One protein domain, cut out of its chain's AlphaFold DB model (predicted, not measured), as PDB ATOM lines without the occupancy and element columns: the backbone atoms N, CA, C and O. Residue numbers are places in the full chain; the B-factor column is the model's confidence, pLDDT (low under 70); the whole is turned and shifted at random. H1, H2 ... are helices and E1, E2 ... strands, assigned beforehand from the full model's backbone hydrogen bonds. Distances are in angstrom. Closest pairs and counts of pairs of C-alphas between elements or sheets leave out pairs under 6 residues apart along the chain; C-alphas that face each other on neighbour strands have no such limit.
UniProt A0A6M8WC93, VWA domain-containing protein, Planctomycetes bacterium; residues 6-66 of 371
ATOM      1  N   VAL A   6     158.676 110.741 250.240       91.38
ATOM      2  CA  VAL A   6     160.062 110.579 250.712       91.38
ATOM      3  C   VAL A   6     160.363 109.106 250.972       91.38
ATOM      4  O   VAL A   6     161.404 108.600 250.561       91.38
ATOM      5  N   SER A   7     159.428 108.391 251.594       90.75
ATOM      6  CA  SER A   7     159.545 106.950 251.805       90.75
ATOM      7  C   SER A   7     159.474 106.152 250.496       90.75
ATOM      8  O   SER A   7     160.097 105.094 250.392       90.75
ATOM      9  N   LEU A   8     158.726 106.634 249.495       89.50
ATOM     10  CA  LEU A   8     158.617 105.976 248.187       89.50
ATOM     11  C   LEU A   8     159.887 106.116 247.337       89.50
ATOM     12  O   LEU A   8     160.209 105.182 246.607       89.50
ATOM     13  N   GLN A   9     160.659 107.196 247.502       89.19
ATOM     14  CA  GLN A   9     161.948 107.401 246.819       89.19
ATOM     15  C   GLN A   9     162.981 106.297 247.064       89.19
ATOM     16  O   GLN A   9     163.922 106.162 246.288       89.19
ATOM     17  N   ALA A  10     162.811 105.484 248.109       91.56
ATOM     18  CA  ALA A  10     163.656 104.317 248.346       91.56
ATOM     19  C   ALA A  10     163.450 103.182 247.317       91.56
ATOM     20  O   ALA A  10     164.196 102.202 247.350       91.56
ATOM     21  N   TYR A  11     162.443 103.280 246.440       90.88
ATOM     22  CA  TYR A  11     162.064 102.237 245.489       90.88
ATOM     23  C   TYR A  11     162.047 102.762 244.049       90.88
ATOM     24  O   TYR A  11     161.290 103.675 243.727       90.88
ATOM     25  N   ASP A  12     162.804 102.117 243.159       87.12
ATOM     26  CA  ASP A  12     162.836 102.450 241.724       87.12
ATOM     27  C   ASP A  12     161.679 101.818 240.923       87.12
ATOM     28  O   ASP A  12     161.372 102.243 239.810       87.12
ATOM     29  N   LEU A  13     161.050 100.769 241.466       90.56
ATOM     30  CA  LEU A  13     159.964 100.017 240.834       90.56
ATOM     31  C   LEU A  13     158.960  99.544 241.883       90.56
ATOM     32  O   LEU A  13     159.330  98.911 242.874       90.56
ATOM     33  N   ILE A  14     157.678  99.775 241.615       91.62
ATOM     34  CA  ILE A  14     156.565  99.313 242.442       91.62
ATOM     35  C   ILE A  14     155.697  98.362 241.618       91.62
ATOM     36  O   ILE A  14     155.303  98.671 240.493       91.62
ATOM     37  N   ILE A  15     155.411  97.186 242.182       90.81
ATOM     38  CA  ILE A  15     154.567  96.162 241.558       90.81
ATOM     39  C   ILE A  15     153.297  96.000 242.390       90.81
ATOM     40  O   ILE A  15     153.365  95.639 243.564       90.81
ATOM     41  N   LEU A  16     152.143  96.237 241.772       88.69
ATOM     42  CA  LEU A  16     150.831  95.956 242.347       88.69
ATOM     43  C   LEU A  16     150.293  94.676 241.709       88.69
ATOM     44  O   LEU A  16     150.132  94.626 240.494       88.69
ATOM     45  N   GLN A  17     150.036  93.638 242.504       88.12
ATOM     46  CA  GLN A  17     149.536  92.351 242.016       88.12
ATOM     47  C   GLN A  17     148.196  92.009 242.665       88.12
ATOM     48  O   GLN A  17     148.153  91.730 243.859       88.12
ATOM     49  N   ASP A  18     147.131  91.995 241.864       81.81
ATOM     50  CA  ASP A  18     145.751  91.744 242.297       81.81
ATOM     51  C   ASP A  18     145.316  92.579 243.529       81.81
ATOM     52  O   ASP A  18     144.584  92.106 244.396       81.81
ATOM     53  N   VAL A  19     145.798  93.826 243.634       85.44
ATOM     54  CA  VAL A  19     145.520  94.726 244.766       85.44
ATOM     55  C   VAL A  19     144.302  95.604 244.444       85.44
ATOM     56  O   VAL A  19     144.360  96.355 243.465       85.44
ATOM     57  N   PRO A  20     143.223  95.568 245.246       84.12
ATOM     58  CA  PRO A  20     142.108  96.496 245.090       84.12
ATOM     59  C   PRO A  20     142.494  97.902 245.576       84.12
ATOM     60  O   PRO A  20     143.346  98.067 246.450       84.12
ATOM     61  N   ALA A  21     141.869  98.934 245.014       87.00
ATOM     62  CA  ALA A  21     142.184 100.331 245.300       87.00
ATOM     63  C   ALA A  21     141.944 100.702 246.771       87.00
ATOM     64  O   ALA A  21     142.693 101.492 247.336       87.00
ATOM     65  N   ASP A  22     140.938 100.106 247.412       86.31
ATOM     66  CA  ASP A  22     140.593 100.342 248.818       86.31
ATOM     67  C   ASP A  22     141.615  99.765 249.815       86.31
ATOM     68  O   ASP A  22     141.693 100.225 250.955       86.31
ATOM     69  N   ALA A  23     142.466  98.831 249.379       87.44
ATOM     70  CA  ALA A  23     143.616  98.368 250.153       87.44
ATOM     71  C   ALA A  23     144.735  99.423 250.240       87.44
ATOM     72  O   ALA A  23     145.683  99.263 251.015       87.44
ATOM     73  N   MET A  24     144.639 100.507 249.462       90.19
ATOM     74  CA  MET A  24     145.549 101.645 249.502       90.19
ATOM     75  C   MET A  24     144.809 102.911 249.920       90.19
ATOM     76  O   MET A  24     143.812 103.302 249.317       90.19
ATOM     77  N   SER A  25     145.342 103.610 250.923       92.75
ATOM     78  CA  SER A  25     144.806 104.915 251.297       92.75
ATOM     79  C   SER A  25     144.945 105.904 250.138       92.75
ATOM     80  O   SER A  25     145.890 105.841 249.347       92.75
ATOM     81  N   GLN A  26     144.032 106.870 250.055       90.81
ATOM     82  CA  GLN A  26     144.061 107.880 248.994       90.81
ATOM     83  C   GLN A  26     145.385 108.666 248.985       90.81
ATOM     84  O   GLN A  26     145.894 109.004 247.923       90.81
ATOM     85  N   ARG A  27     146.000 108.871 250.161       92.06
ATOM     86  CA  ARG A  27     147.340 109.466 250.288       92.06
ATOM     87  C   ARG A  27     148.418 108.602 249.642       92.06
ATOM     88  O   ARG A  27     149.205 109.129 248.864       92.06
ATOM     89  N   ALA A  28     148.423 107.296 249.908       92.88
ATOM     90  CA  ALA A  28     149.359 106.369 249.277       92.88
ATOM     91  C   ALA A  28     149.183 106.314 247.754       92.88
ATOM     92  O   ALA A  28     150.170 106.263 247.028       92.88
ATOM     93  N   GLN A  29     147.942 106.370 247.261       93.81
ATOM     94  CA  GLN A  29     147.659 106.426 245.824       93.81
ATOM     95  C   GLN A  29     148.200 107.715 245.188       93.81
ATOM     96  O   GLN A  29     148.869 107.653 244.162       93.81
ATOM     97  N   THR A  30     147.965 108.878 245.804       94.19
ATOM     98  CA  THR A  30     148.498 110.160 245.316       94.19
ATOM     99  C   THR A  30     150.025 110.210 245.383       94.19
ATOM    100  O   THR A  30     150.658 110.662 244.435       94.19
ATOM    101  N   ALA A  31     150.628 109.723 246.470       93.50
ATOM    102  CA  ALA A  31     152.079 109.690 246.624       93.50
ATOM    103  C   ALA A  31     152.737 108.746 245.605       93.50
ATOM    104  O   ALA A  31     153.760 109.097 245.025       93.50
ATOM    105  N   LEU A  32     152.127 107.586 245.336       93.62
ATOM    106  CA  LEU A  32     152.560 106.687 244.266       93.62
ATOM    107  C   LEU A  32     152.454 107.357 242.896       93.62
ATOM    108  O   LEU A  32     153.386 107.254 242.105       93.62
ATOM    109  N   ALA A  33     151.349 108.050 242.625       92.25
ATOM    110  CA  ALA A  33     151.171 108.736 241.354       92.25
ATOM    111  C   ALA A  33     152.247 109.801 241.120       92.25
ATOM    112  O   ALA A  33     152.870 109.805 240.061       92.25
ATOM    113  N   ALA A  34     152.533 110.621 242.134       90.50
ATOM    114  CA  ALA A  34     153.616 111.600 242.098       90.50
ATOM    115  C   ALA A  34     154.994 110.932 241.946       90.50
ATOM    116  O   ALA A  34     155.831 111.395 241.181       90.50
ATOM    117  N   HIS A  35     155.238 109.801 242.613       92.88
ATOM    118  CA  HIS A  35     156.501 109.064 242.480       92.88
ATOM    119  C   HIS A  35     156.743 108.567 241.047       92.88
ATOM    120  O   HIS A  35     157.859 108.620 240.535       92.88
ATOM    121  N   VAL A  36     155.683 108.126 240.370       90.12
ATOM    122  CA  VAL A  36     155.746 107.658 238.979       90.12
ATOM    123  C   VAL A  36     155.840 108.825 237.992       90.12
ATOM    124  O   VAL A  36     156.640 108.766 237.063       90.12
ATOM    125  N   GLN A  37     155.036 109.878 238.170       88.00
ATOM    126  CA  GLN A  37     154.961 110.999 237.225       88.00
ATOM    127  C   GLN A  37     156.086 112.018 237.392       88.00
ATOM    128  O   GLN A  37     156.642 112.459 236.394       88.00
ATOM    129  N   ASP A  38     156.409 112.388 238.630       88.25
ATOM    130  CA  ASP A  38     157.317 113.501 238.921       88.25
ATOM    131  C   ASP A  38     158.758 113.028 239.151       88.25
ATOM    132  O   ASP A  38     159.703 113.786 238.933       88.25
ATOM    133  N   LEU A  39     158.937 111.789 239.629       87.06
ATOM    134  CA  LEU A  39     160.250 111.222 239.972       87.06
ATOM    135  C   LEU A  39     160.684 110.074 239.047       87.06
ATOM    136  O   LEU A  39     161.789 109.556 239.200       87.06
ATOM    137  N   GLY A  40     159.845 109.692 238.078       83.25
ATOM    138  CA  GLY A  40     160.183 108.711 237.044       83.25
ATOM    139  C   GLY A  40     160.287 107.263 237.533       83.25
ATOM    140  O   GLY A  40     160.945 106.445 236.886       83.25
ATOM    141  N   ALA A  41     159.670 106.925 238.669       88.06
ATOM    142  CA  ALA A  41     159.670 105.559 239.180       88.06
ATOM    143  C   ALA A  41     158.854 104.606 238.292       88.06
ATOM    144  O   ALA A  41     157.811 104.959 237.741       88.06
ATOM    145  N   GLY A  42     159.297 103.352 238.191       85.38
ATOM    146  CA  GLY A  42     158.567 102.318 237.470       85.38
ATOM    147  C   GLY A  42     157.306 101.875 238.217       85.38
ATOM    148  O   GLY A  42     157.343 101.620 239.422       85.38
ATOM    149  N   LEU A  43     156.208 101.684 237.486       90.50
ATOM    150  CA  LEU A  43     154.989 101.051 237.989       90.50
ATOM    151  C   LEU A  43     154.612  99.862 237.106       90.50
ATOM    152  O   LEU A  43     154.490  99.987 235.889       90.50
ATOM    153  N   VAL A  44     154.388  98.708 237.729       88.56
ATOM    154  CA  VAL A  44     153.803  97.532 237.080       88.56
ATOM    155  C   VAL A  44     152.541  97.150 237.833       88.56
ATOM    156  O   VAL A  44     152.591  96.856 239.024       88.56
ATOM    157  N   MET A  45     151.411  97.108 237.134       84.75
ATOM    158  CA  MET A  45     150.163  96.583 237.681       84.75
ATOM    159  C   MET A  45     149.821  95.261 236.993       84.75
ATOM    160  O   MET A  45     149.633  95.201 235.777       84.75
ATOM    161  N   LEU A  46     149.757  94.194 237.782       81.75
ATOM    162  CA  LEU A  46     149.296  92.872 237.384       81.75
ATOM    163  C   LEU A  46     147.853  92.714 237.860       81.75
ATOM    164  O   LEU A  46     147.591  92.662 239.062       81.75
ATOM    165  N   GLY A  47     146.923  92.659 236.909       73.69
ATOM    166  CA  GLY A  47     145.511  92.457 237.211       73.69
ATOM    167  C   GLY A  47     145.182  91.065 237.741       73.69
ATOM    168  O   GLY A  47     145.989  90.139 237.690       73.69
ATOM    169  N   GLY A  48     143.942  90.931 238.193       66.44
ATOM    170  CA  GLY A  48     143.333  89.713 238.705       66.44
ATOM    171  C   GLY A  48     141.859  89.972 239.019       66.44
ATOM    172  O   GLY A  48     141.308  90.998 238.607       66.44
ATOM    173  N   TYR A  49     141.211  89.055 239.736       64.06
ATOM    174  CA  TYR A  49     139.781  89.147 240.056       64.06
ATOM    175  C   TYR A  49     139.414  90.379 240.900       64.06
ATOM    176  O   TYR A  49     138.257  90.791 240.886       64.06
ATOM    177  N   ASN A  50     140.384  90.962 241.612       66.44
ATOM    178  CA  ASN A  50     140.195  92.059 242.560       66.44
ATOM    179  C   ASN A  50     140.852  93.375 242.098       66.44
ATOM    180  O   ASN A  50     140.984  94.301 242.891       66.44
ATOM    181  N   SER A  51     141.301  93.485 240.843       74.62
ATOM    182  CA  SER A  51     142.019  94.663 240.310       74.62
ATOM    183  C   SER A  51     141.284  95.378 239.169       74.62
ATOM    184  O   SER A  51     140.174  95.003 238.791       74.62
ATOM    185  N   PHE A  52     141.897  96.443 238.630       77.75
ATOM    186  CA  PHE A  52     141.355  97.289 237.554       77.75
ATOM    187  C   PHE A  52     139.914  97.753 237.841       77.75
ATOM    188  O   PHE A  52     139.649  98.249 238.938       77.75
ATOM    189  N   ALA A  53     138.992  97.605 236.882       66.06
ATOM    190  CA  ALA A  53     137.608  98.068 236.985       66.06
ATOM    191  C   ALA A  53     136.879  97.502 238.219       66.06
ATOM    192  O   ALA A  53     136.332  98.268 239.010       66.06
ATOM    193  N   ALA A  54     136.927  96.181 238.435       63.59
ATOM    194  CA  ALA A  54     136.307  95.539 239.601       63.59
ATOM    195  C   ALA A  54     137.034  95.868 240.920       63.59
ATOM    196  O   ALA A  54     136.421  95.844 241.983       63.59
ATOM    197  N   GLY A  55     138.322  96.212 240.841       73.38
ATOM    198  CA  GLY A  55     139.154  96.623 241.971       73.38
ATOM    199  C   GLY A  55     139.023  98.090 242.376       73.38
ATOM    200  O   GLY A  55     139.775  98.526 243.238       73.38
ATOM    201  N   GLY A  56     138.124  98.871 241.772       77.38
ATOM    202  CA  GLY A  56     137.842 100.245 242.209       77.38
ATOM    203  C   GLY A  56     138.916 101.279 241.854       77.38
ATOM    204  O   GLY A  56     138.937 102.357 242.439       77.38
ATOM    205  N   TRP A  57     139.802 100.981 240.899       83.69
ATOM    206  CA  TRP A  57     140.854 101.913 240.471       83.69
ATOM    207  C   TRP A  57     140.340 103.070 239.604       83.69
ATOM    208  O   TRP A  57     141.055 104.054 239.427       83.69
ATOM    209  N   ARG A  58     139.106 102.981 239.098       82.19
ATOM    210  CA  ARG A  58     138.459 104.046 238.323       82.19
ATOM    211  C   ARG A  58     138.300 105.317 239.165       82.19
ATOM    212  O   ARG A  58     137.842 105.259 240.303       82.19
ATOM    213  N   GLY A  59     138.649 106.465 238.597       82.75
ATOM    214  CA  GLY A  59     138.645 107.770 239.258       82.75
ATOM    215  C   GLY A  59     139.754 107.961 240.297       82.75
ATOM    216  O   GLY A  59     139.746 108.965 241.012       82.75
ATOM    217  N   SER A  60     140.686 107.011 240.429       89.69
ATOM    218  CA  SER A  60     141.817 107.120 241.357       89.69
ATOM    219  C   SER A  60     142.962 107.949 240.773       89.69
ATOM    220  O   SER A  60     143.053 108.162 239.567       89.69
ATOM    221  N   ALA A  61     143.914 108.347 241.622       90.19
ATOM    222  CA  ALA A  61     145.145 109.001 241.170       90.19
ATOM    223  C   ALA A  61     146.034 108.092 240.295       90.19
ATOM    224  O   ALA A  61     146.920 108.586 239.604       90.19
ATOM    225  N   ILE A  62     145.809 106.773 240.327       89.88
ATOM    226  CA  ILE A  62     146.582 105.787 239.566       89.88
ATOM    227  C   ILE A  62     145.979 105.527 238.186       89.88
ATOM    228  O   ILE A  62     146.728 105.195 237.274       89.88
ATOM    229  N   GLU A  63     144.668 105.713 237.998       86.00
ATOM    230  CA  GLU A  63     143.990 105.465 236.714       86.00
ATOM    231  C   GLU A  63     144.685 106.131 235.512       86.00
ATOM    232  O   GLU A  63     144.963 105.414 234.552       86.00
ATOM    233  N   PRO A  64     145.085 107.421 235.554       84.81
ATOM    234  CA  PRO A  64     145.749 108.067 234.418       84.81
ATOM    235  C   PRO A  64     147.138 107.500 234.081       84.81
ATOM    236  O   PRO A  64     147.693 107.820 233.033       84.81
ATOM    237  N   LEU A  65     147.731 106.710 234.983       84.50
ATOM    238  CA  LEU A  65     149.042 106.074 234.804       84.50
ATOM    239  C   LEU A  65     148.928 104.711 234.130       84.50
ATOM    240  O   LEU A  65     149.932 104.158 233.677       84.50
ATOM    241  N   LEU A  66     147.730 104.127 234.131       83.50
ATOM    242  CA  LEU A  66     147.522 102.792 233.608       83.50
ATOM    243  C   LEU A  66     147.414 102.846 232.080       83.50
ATOM    244  O   LEU A  66     146.727 103.698 231.527       83.50
TER     245      LEU A  66
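This is residues 6 to 66 of the 371 residues of the protein "VWA domain-containing protein" of Planctomycetes bacterium (UniProt A0A6M8WC93). This model has little regular structure: a narrow ribbon of two short strands, E1 and E2, side by side, with helix H1 over one face and a long unnamed stretch, residues 47 to 66, that runs past the strands' ends and folds back. The 61 printed residues hold E1, H1, E2 in that order, the strands parallel, the class mixed, with only 22 residues in named elements. The whole is compact, with a radius of gyration of the C-alphas of 10.9 A, yet elongated, spanning 30 by 18 by 18 A.

Find C-alpha 13 at (159.964, 100.017, 240.834), where E1, residues 13 to 17, begins. E2, residues 42 to 46, ends at (149.296, 92.872, 237.384). H1, residues 26 to 37, starts at (144.061, 107.880, 248.994) and runs 16.3 A.

Look at N 14 and O 42, 2.9 A apart, within hydrogen-bond range between parallel E1 and E2, at 11 degrees. E1, H1, E2 form a strand-helix-strand unit, two parallel neighbour strands with a helix between, its crossover right-handed. The closest C-alphas of H1 and E2, Val 36 and Gly 42, are 6.2 A apart. E1 and H1 are near each other, with 5 pairs of C-alphas within 10 A. In H1 every O i to N i+4 pair is within hydrogen-bond range.

The C-alphas farthest apart, of Val 6 and Tyr 49, are 31.4 A apart. The printed part has no cut; neither link is long. Residues 48 to 50 and 53 to 54 have pLDDT under 70.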